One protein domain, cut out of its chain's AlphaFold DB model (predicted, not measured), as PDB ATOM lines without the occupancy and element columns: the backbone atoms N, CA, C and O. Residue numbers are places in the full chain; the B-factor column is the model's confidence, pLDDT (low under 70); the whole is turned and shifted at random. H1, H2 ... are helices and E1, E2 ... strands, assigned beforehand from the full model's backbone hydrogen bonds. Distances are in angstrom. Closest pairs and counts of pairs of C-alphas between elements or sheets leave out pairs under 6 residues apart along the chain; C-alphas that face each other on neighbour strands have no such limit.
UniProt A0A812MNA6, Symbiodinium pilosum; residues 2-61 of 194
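AT A GLANCE: This is residues 2 to 61 of the 194 residues of a protein of Symbiodinium pilosum (UniProt A0A812MNA6). The domain has little regular structure: two short strands, E1 and E2, lie side by side near the middle of a mostly looped chain, with the small helix H2 by their last residues and H1 away from H2. The 60 printed residues, only 18 of them in named elements, give E1, H1, E2, H2, a mixed class with a parallel sheet E1 = E2. The whole is compact, radius of gyration of the C-alphas 11.5 A, spanning 34 by 26 by 19 A.

IN THESE COORDINATES: E1 is residues 9 to 11, from C-alpha 9 at (17.950, -27.695, 21.361). H1 is residues 16 to 22, 9.9 A long. E2 is residues 33 to 35. H2 is residues 38 to 42, ending at C-alpha 42 at (8.258, -30.668, 18.041).

HOW THE PARTS SIT: E1 and E2 are parallel at 19 degrees, with N 35 and O 10 2.8 A apart, within hydrogen-bond range. E1, H1 and E2 form a strand-helix-strand unit, two parallel neighbour strands with a helix between, its crossover right-handed. The closest C-alphas of E1 and H2 are Ser 11 and Leu 38, 5.7 A. H1 and H2 are apart. In H1 and H2 every O i to N i+4 pair is within hydrogen-bond range.

THE WHOLE: The farthest C-alphas, Asn 2 and Ser 54, are 36.5 A apart. The printed part has no cut and no long link; residues 43 to 61 hold no named element. No printed residue is under 70 in pLDDT.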
ATOM      1  N   ASN A   2      31.010 -29.787  38.797       81.31
ATOM      2  CA  ASN A   2      31.235 -29.483  37.376       81.31
ATOM      3  C   ASN A   2      30.759 -30.671  36.530       81.31
ATOM      4  O   ASN A   2      31.558 -31.516  36.141       81.31
ATOM      5  N   ILE A   3      29.443 -30.789  36.352       85.62
ATOM      6  CA  ILE A   3      28.853 -31.852  35.533       85.62
ATOM      7  C   ILE A   3      28.875 -31.359  34.079       85.62
ATOM      8  O   ILE A   3      28.229 -30.345  33.800       85.62
ATOM      9  N   PRO A   4      29.623 -32.002  33.167       88.88
ATOM     10  CA  PRO A   4      29.588 -31.643  31.755       88.88
ATOM     11  C   PRO A   4      28.206 -31.966  31.177       88.88
ATOM     12  O   PRO A   4      27.637 -33.017  31.461       88.88
ATOM     13  N   PHE A   5      27.665 -31.060  30.368       91.00
ATOM     14  CA  PHE A   5      26.404 -31.264  29.662       91.00
ATOM     15  C   PHE A   5      26.451 -30.586  28.296       91.00
ATOM     16  O   PHE A   5      27.134 -29.575  28.123       91.00
ATOM     17  N   ASN A   6      25.677 -31.119  27.354       91.50
ATOM     18  CA  ASN A   6      25.477 -30.538  26.034       91.50
ATOM     19  C   ASN A   6      24.042 -30.025  25.926       91.50
ATOM     20  O   ASN A   6      23.100 -30.728  26.287       91.50
ATOM     21  N   VAL A   7      23.865 -28.808  25.412       92.94
ATOM     22  CA  VAL A   7      22.527 -28.275  25.128       92.94
ATOM     23  C   VAL A   7      22.202 -28.559  23.665       92.94
ATOM     24  O   VAL A   7      22.755 -27.931  22.764       92.94
ATOM     25  N   MET A   8      21.322 -29.528  23.416       94.69
ATOM     26  CA  MET A   8      20.971 -29.935  22.050       94.69
ATOM     27  C   MET A   8      20.076 -28.897  21.377       94.69
ATOM     28  O   MET A   8      20.459 -28.284  20.381       94.69
ATOM     29  N   SER A   9      18.907 -28.626  21.949       96.12
ATOM     30  CA  SER A   9      17.950 -27.695  21.361       96.12
ATOM     31  C   SER A   9      17.269 -26.817  22.401       96.12
ATOM     32  O   SER A   9      17.169 -27.160  23.579       96.12
ATOM     33  N   ALA A  10      16.818 -25.650  21.950       96.19
ATOM     34  CA  ALA A  10      16.005 -24.724  22.723       96.19
ATOM     35  C   ALA A  10      14.927 -24.093  21.834       96.19
ATOM     36  O   ALA A  10      15.074 -24.029  20.611       96.19
ATOM     37  N   SER A  11      13.872 -23.578  22.459       96.31
ATOM     38  CA  SER A  11      12.849 -22.764  21.805       96.31
ATOM     39  C   SER A  11      12.503 -21.550  22.664       96.31
ATOM     40  O   SER A  11      12.280 -21.697  23.866       96.31
ATOM     41  N   ASP A  12      12.438 -20.365  22.059       95.00
ATOM     42  CA  ASP A  12      12.029 -19.120  22.726       95.00
ATOM     43  C   ASP A  12      11.393 -18.169  21.701       95.00
ATOM     44  O   ASP A  12      12.130 -17.600  20.884       95.00
ATOM     45  N   PRO A  13      10.069 -17.934  21.760       92.81
ATOM     46  CA  PRO A  13       9.376 -17.087  20.788       92.81
ATOM     47  C   PRO A  13       9.831 -15.630  20.820       92.81
ATOM     48  O   PRO A  13       9.656 -14.916  19.834       92.81
ATOM     49  N   ASN A  14      10.448 -15.184  21.918       89.69
ATOM     50  CA  ASN A  14      10.859 -13.796  22.104       89.69
ATOM     51  C   ASN A  14      12.339 -13.546  21.792       89.69
ATOM     52  O   ASN A  14      12.778 -12.399  21.876       89.69
ATOM     53  N   TYR A  15      13.114 -14.586  21.461       85.69
ATOM     54  CA  TYR A  15      14.555 -14.520  21.167       85.69
ATOM     55  C   TYR A  15      15.423 -13.904  22.284       85.69
ATOM     56  O   TYR A  15      16.629 -13.705  22.101       85.69
ATOM     57  N   LYS A  16      14.850 -13.593  23.451       87.31
ATOM     58  CA  LYS A  16      15.542 -12.928  24.562       87.31
ATOM     59  C   LYS A  16      16.592 -13.858  25.153       87.31
ATOM     60  O   LYS A  16      17.733 -13.442  25.356       87.31
ATOM     61  N   CYS A  17      16.235 -15.124  25.355       85.50
ATOM     62  CA  CYS A  17      17.157 -16.151  25.823       85.50
ATOM     63  C   CYS A  17      18.240 -16.428  24.775       85.50
ATOM     64  O   CYS A  17      19.407 -16.572  25.133       85.50
ATOM     65  N   CYS A  18      17.879 -16.422  23.485       86.69
ATOM     66  CA  CYS A  18      18.835 -16.628  22.393       86.69
ATOM     67  C   CYS A  18      19.911 -15.555  22.421       86.69
ATOM     68  O   CYS A  18      21.102 -15.861  22.400       86.69
ATOM     69  N   ARG A  19      19.487 -14.291  22.506       86.56
ATOM     70  CA  ARG A  19      20.385 -13.141  22.526       86.56
ATOM     71  C   ARG A  19      21.309 -13.189  23.739       86.56
ATOM     72  O   ARG A  19      22.512 -13.045  23.569       86.56
ATOM     73  N   MET A  20      20.757 -13.461  24.921       86.12
ATOM     74  CA  MET A  20      21.513 -13.554  26.175       86.12
ATOM     75  C   MET A  20      22.579 -14.659  26.142       86.12
ATOM     76  O   MET A  20      23.711 -14.442  26.571       86.12
ATOM     77  N   LEU A  21      22.236 -15.840  25.621       84.75
ATOM     78  CA  LEU A  21      23.176 -16.959  25.528       84.75
ATOM     79  C   LEU A  21      24.223 -16.731  24.434       84.75
ATOM     80  O   LEU A  21      25.393 -17.055  24.634       84.75
ATOM     81  N   SER A  22      23.828 -16.116  23.319       82.62
ATOM     82  CA  SER A  22      24.730 -15.799  22.204       82.62
ATOM     83  C   SER A  22      25.743 -14.707  22.554       82.62
ATOM     84  O   SER A  22      26.838 -14.706  22.004       82.62
ATOM     85  N   SER A  23      25.408 -13.798  23.476       83.12
ATOM     86  CA  SER A  23      26.338 -12.780  23.985       83.12
ATOM     87  C   SER A  23      27.293 -13.298  25.065       83.12
ATOM     88  O   SER A  23      28.162 -12.557  25.516       83.12
ATOM     89  N   SER A  24      27.131 -14.539  25.528       77.56
ATOM     90  CA  SER A  24      28.021 -15.115  26.534       77.56
ATOM     91  C   SER A  24      29.285 -15.695  25.880       77.56
ATOM     92  O   SER A  24      29.207 -16.375  24.859       77.56
ATOM     93  N   ASN A  25      30.460 -15.505  26.493       71.69
ATOM     94  CA  ASN A  25      31.727 -16.091  26.014       71.69
ATOM     95  C   ASN A  25      31.783 -17.632  26.124       71.69
ATOM     96  O   ASN A  25      32.815 -18.242  25.851       71.69
ATOM     97  N   ASN A  26      30.692 -18.289  26.527       75.31
ATOM     98  CA  ASN A  26      30.658 -19.716  26.813       75.31
ATOM     99  C   ASN A  26      30.060 -20.497  25.633       75.31
ATOM    100  O   ASN A  26      28.949 -21.024  25.710       75.31
ATOM    101  N   ARG A  27      30.803 -20.557  24.518       71.19
ATOM    102  CA  ARG A  27      30.354 -21.189  23.258       71.19
ATOM    103  C   ARG A  27      29.880 -22.636  23.424       71.19
ATOM    104  O   ARG A  27      28.995 -23.063  22.693       71.19
ATOM    105  N   THR A  28      30.420 -23.367  24.399       73.50
ATOM    106  CA  THR A  28      30.051 -24.764  24.693       73.50
ATOM    107  C   THR A  28      28.658 -24.917  25.310       73.50
ATOM    108  O   THR A  28      28.145 -26.026  25.379       73.50
ATOM    109  N   LYS A  29      28.020 -23.819  25.739       81.25
ATOM    110  CA  LYS A  29      26.687 -23.820  26.367       81.25
ATOM    111  C   LYS A  29      25.579 -23.291  25.455       81.25
ATOM    112  O   LYS A  29      24.446 -23.125  25.903       81.25
ATOM    113  N   VAL A  30      25.893 -23.001  24.192       88.88
ATOM    114  CA  VAL A  30      24.911 -22.516  23.216       88.88
ATOM    115  C   VAL A  30      24.189 -23.715  22.590       88.88
ATOM    116  O   VAL A  30      24.867 -24.614  22.093       88.88
ATOM    117  N   PRO A  31      22.842 -23.732  22.554       92.44
ATOM    118  CA  PRO A  31      22.091 -24.808  21.917       92.44
ATOM    119  C   PRO A  31      22.507 -25.034  20.460       92.44
ATOM    120  O   PRO A  31      22.637 -24.070  19.695       92.44
ATOM    121  N   THR A  32      22.680 -26.291  20.046       92.56
ATOM    122  CA  THR A  32      22.985 -26.619  18.638       92.56
ATOM    123  C   THR A  32      21.838 -26.245  17.695       92.56
ATOM    124  O   THR A  32      22.084 -25.741  16.601       92.56
ATOM    125  N   HIS A  33      20.591 -26.352  18.163       94.94
ATOM    126  CA  HIS A  33      19.394 -25.920  17.443       94.94
ATOM    127  C   HIS A  33      18.596 -24.896  18.257       94.94
ATOM    128  O   HIS A  33      18.388 -25.060  19.458       94.94
ATOM    129  N   TRP A  34      18.109 -23.846  17.591       95.56
ATOM    130  CA  TRP A  34      17.211 -22.866  18.204       95.56
ATOM    131  C   TRP A  34      15.936 -22.732  17.388       95.56
ATOM    132  O   TRP A  34      15.968 -22.225  16.271       95.56
ATOM    133  N   HIS A  35      14.813 -23.176  17.929       96.38
ATOM    134  CA  HIS A  35      13.518 -23.095  17.263       96.38
ATOM    135  C   HIS A  35      12.761 -21.844  17.708       96.38
ATOM    136  O   HIS A  35      12.973 -21.320  18.804       96.38
ATOM    137  N   ARG A  36      11.878 -21.347  16.839       95.75
ATOM    138  CA  ARG A  36      11.057 -20.169  17.137       95.75
ATOM    139  C   ARG A  36      10.159 -20.419  18.345       95.75
ATOM    140  O   ARG A  36      10.101 -19.598  19.242       95.75
ATOM    141  N   ASP A  37       9.483 -21.552  18.379       96.19
ATOM    142  CA  ASP A  37       8.531 -21.917  19.418       96.19
ATOM    143  C   ASP A  37       8.557 -23.434  19.646       96.19
ATOM    144  O   ASP A  37       9.301 -24.167  18.983       96.19
ATOM    145  N   LEU A  38       7.783 -23.886  20.632       96.06
ATOM    146  CA  LEU A  38       7.747 -25.285  21.041       96.06
ATOM    147  C   LEU A  38       7.220 -26.187  19.916       96.06
ATOM    148  O   LEU A  38       7.762 -27.264  19.688       96.06
ATOM    149  N   GLU A  39       6.225 -25.728  19.158       97.00
ATOM    150  CA  GLU A  39       5.649 -26.460  18.024       97.00
ATOM    151  C   GLU A  39       6.644 -26.614  16.868       97.00
ATOM    152  O   GLU A  39       6.782 -27.698  16.301       97.00
ATOM    153  N   ALA A  40       7.403 -25.568  16.539       97.31
ATOM    154  CA  ALA A  40       8.472 -25.643  15.552       97.31
ATOM    155  C   ALA A  40       9.578 -26.619  15.973       97.31
ATOM    156  O   ALA A  40      10.162 -27.275  15.109       97.31
ATOM    157  N   GLN A  41       9.856 -26.724  17.278       97.56
ATOM    158  CA  GLN A  41      10.773 -27.724  17.822       97.56
ATOM    159  C   GLN A  41      10.187 -29.134  17.688       97.56
ATOM    160  O   GLN A  41      10.841 -29.997  17.118       97.56
ATOM    161  N   ILE A  42       8.947 -29.366  18.135       97.44
ATOM    162  CA  ILE A  42       8.258 -30.668  18.041       97.44
ATOM    163  C   ILE A  42       8.237 -31.177  16.595       97.44
ATOM    164  O   ILE A  42       8.567 -32.337  16.337       97.44
ATOM    165  N   ALA A  43       7.880 -30.297  15.660       97.69
ATOM    166  CA  ALA A  43       7.736 -30.612  14.245       97.69
ATOM    167  C   ALA A  43       9.072 -30.743  13.491       97.69
ATOM    168  O   ALA A  43       9.055 -31.023  12.296       97.69
ATOM    169  N   GLY A  44      10.219 -30.505  14.139       97.12
ATOM    170  CA  GLY A  44      11.526 -30.562  13.478       97.12
ATOM    171  C   GLY A  44      11.679 -29.543  12.345       97.12
ATOM    172  O   GLY A  44      12.373 -29.798  11.359       97.12
ATOM    173  N   LYS A  45      11.015 -28.383  12.448       97.69
ATOM    174  CA  LYS A  45      11.143 -27.310  11.449       97.69
ATOM    175  C   LYS A  45      12.569 -26.762  11.436       97.69
ATOM    176  O   LYS A  45      13.289 -26.863  12.431       97.69
ATOM    177  N   ALA A  46      12.948 -26.129  10.325       97.31
ATOM    178  CA  ALA A  46      14.204 -25.395  10.216       97.31
ATOM    179  C   ALA A  46      14.400 -24.475  11.431       97.31
ATOM    180  O   ALA A  46      13.506 -23.709  11.811       97.31
ATOM    181  N   CYS A  47      15.555 -24.593  12.078       96.19
ATOM    182  CA  CYS A  47      15.880 -23.793  13.246       96.19
ATOM    183  C   CYS A  47      16.561 -22.485  12.808       96.19
ATOM    184  O   CYS A  47      17.097 -22.376  11.707       96.19
ATOM    185  N   LEU A  48      16.598 -21.485  13.682       94.19
ATOM    186  CA  LEU A  48      17.184 -20.170  13.398       94.19
ATOM    187  C   LEU A  48      18.687 -20.218  13.106       94.19
ATOM    188  O   LEU A  48      19.231 -19.283  12.528       94.19
ATOM    189  N   ARG A  49      19.366 -21.290  13.532       92.38
ATOM    190  CA  ARG A  49      20.789 -21.509  13.248       92.38
ATOM    191  C   ARG A  49      21.026 -22.170  11.890       92.38
ATOM    192  O   ARG A  49      22.126 -22.058  11.363       92.38
ATOM    193  N   HIS A  50      20.005 -22.803  11.316       95.06
ATOM    194  CA  HIS A  50      20.061 -23.478  10.020       95.06
ATOM    195  C   HIS A  50      18.861 -23.049   9.148       95.06
ATOM    196  O   HIS A  50      18.035 -23.889   8.789       95.06
ATOM    197  N   PRO A  51      18.731 -21.749   8.806       95.25
ATOM    198  CA  PRO A  51      17.521 -21.203   8.177       95.25
ATOM    199  C   PRO A  51      17.258 -21.727   6.757       95.25
ATOM    200  O   PRO A  51      16.142 -21.604   6.265       95.25
ATOM    201  N   PHE A  52      18.269 -22.310   6.107       96.62
ATOM    202  CA  PHE A  52      18.172 -22.874   4.757       96.62
ATOM    203  C   PHE A  52      17.958 -24.393   4.743       96.62
ATOM    204  O   PHE A  52      17.864 -24.988   3.672       96.62
ATOM    205  N   ALA A  53      17.910 -25.039   5.911       96.19
ATOM    206  CA  ALA A  53      17.596 -26.459   5.990       96.19
ATOM    207  C   ALA A  53      16.094 -26.685   5.749       96.19
ATOM    208  O   ALA A  53      15.267 -25.862   6.130       96.19
ATOM    209  N   SER A  54      15.722 -27.827   5.167       95.06
ATOM    210  CA  SER A  54      14.312 -28.236   5.040       95.06
ATOM    211  C   SER A  54      13.687 -28.619   6.388       95.06
ATOM    212  O   SER A  54      12.477 -28.514   6.574       95.06
ATOM    213  N   GLY A  55      14.523 -29.018   7.348       96.38
ATOM    214  CA  GLY A  55      14.162 -29.364   8.715       96.38
ATOM    215  C   GLY A  55      15.407 -29.472   9.592       96.38
ATOM    216  O   GLY A  55      16.539 -29.404   9.115       96.38
ATOM    217  N   CYS A  56      15.207 -29.609  10.894       96.50
ATOM    218  CA  CYS A  56      16.266 -29.858  11.864       96.50
ATOM    219  C   CYS A  56      15.810 -30.964  12.802       96.50
ATOM    220  O   CYS A  56      14.669 -30.926  13.253       96.50
ATOM    221  N   ASP A  57      16.703 -31.895  13.137       95.38
ATOM    222  CA  ASP A  57      16.455 -32.795  14.255       95.38
ATOM    223  C   ASP A  57      16.792 -32.070  15.574       95.38
ATOM    224  O   ASP A  57      17.966 -31.836  15.862       95.38
ATOM    225  N   PRO A  58      15.794 -31.660  16.376       92.81
ATOM    226  CA  PRO A  58      16.017 -31.047  17.687       92.81
ATOM    227  C   PRO A  58      16.709 -31.973  18.703       92.81
ATOM    228  O   PRO A  58      17.174 -31.473  19.732       92.81
ATOM    229  N   SER A  59      16.743 -33.289  18.475       92.75
ATOM    230  CA  SER A  59      17.310 -34.265  19.408       92.75
ATOM    231  C   SER A  59      17.922 -35.458  18.665       92.75
ATOM    232  O   SER A  59      17.349 -36.547  18.682       92.75
ATOM    233  N   PRO A  60      19.113 -35.292  18.057       88.19
ATOM    234  CA  PRO A  60      19.770 -36.359  17.293       88.19
ATOM    235  C   PRO A  60      20.199 -37.560  18.153       88.19
ATOM    236  O   PRO A  60      20.570 -38.608  17.629       88.19
ATOM    237  N   VAL A  61      20.183 -37.403  19.476       91.88
ATOM    238  CA  VAL A  61      20.430 -38.457  20.462       91.88
ATOM    239  C   VAL A  61      19.349 -38.414  21.543       91.88
ATOM    240  O   VAL A  61      18.522 -37.499  21.574       91.88
TER     241      VAL A  61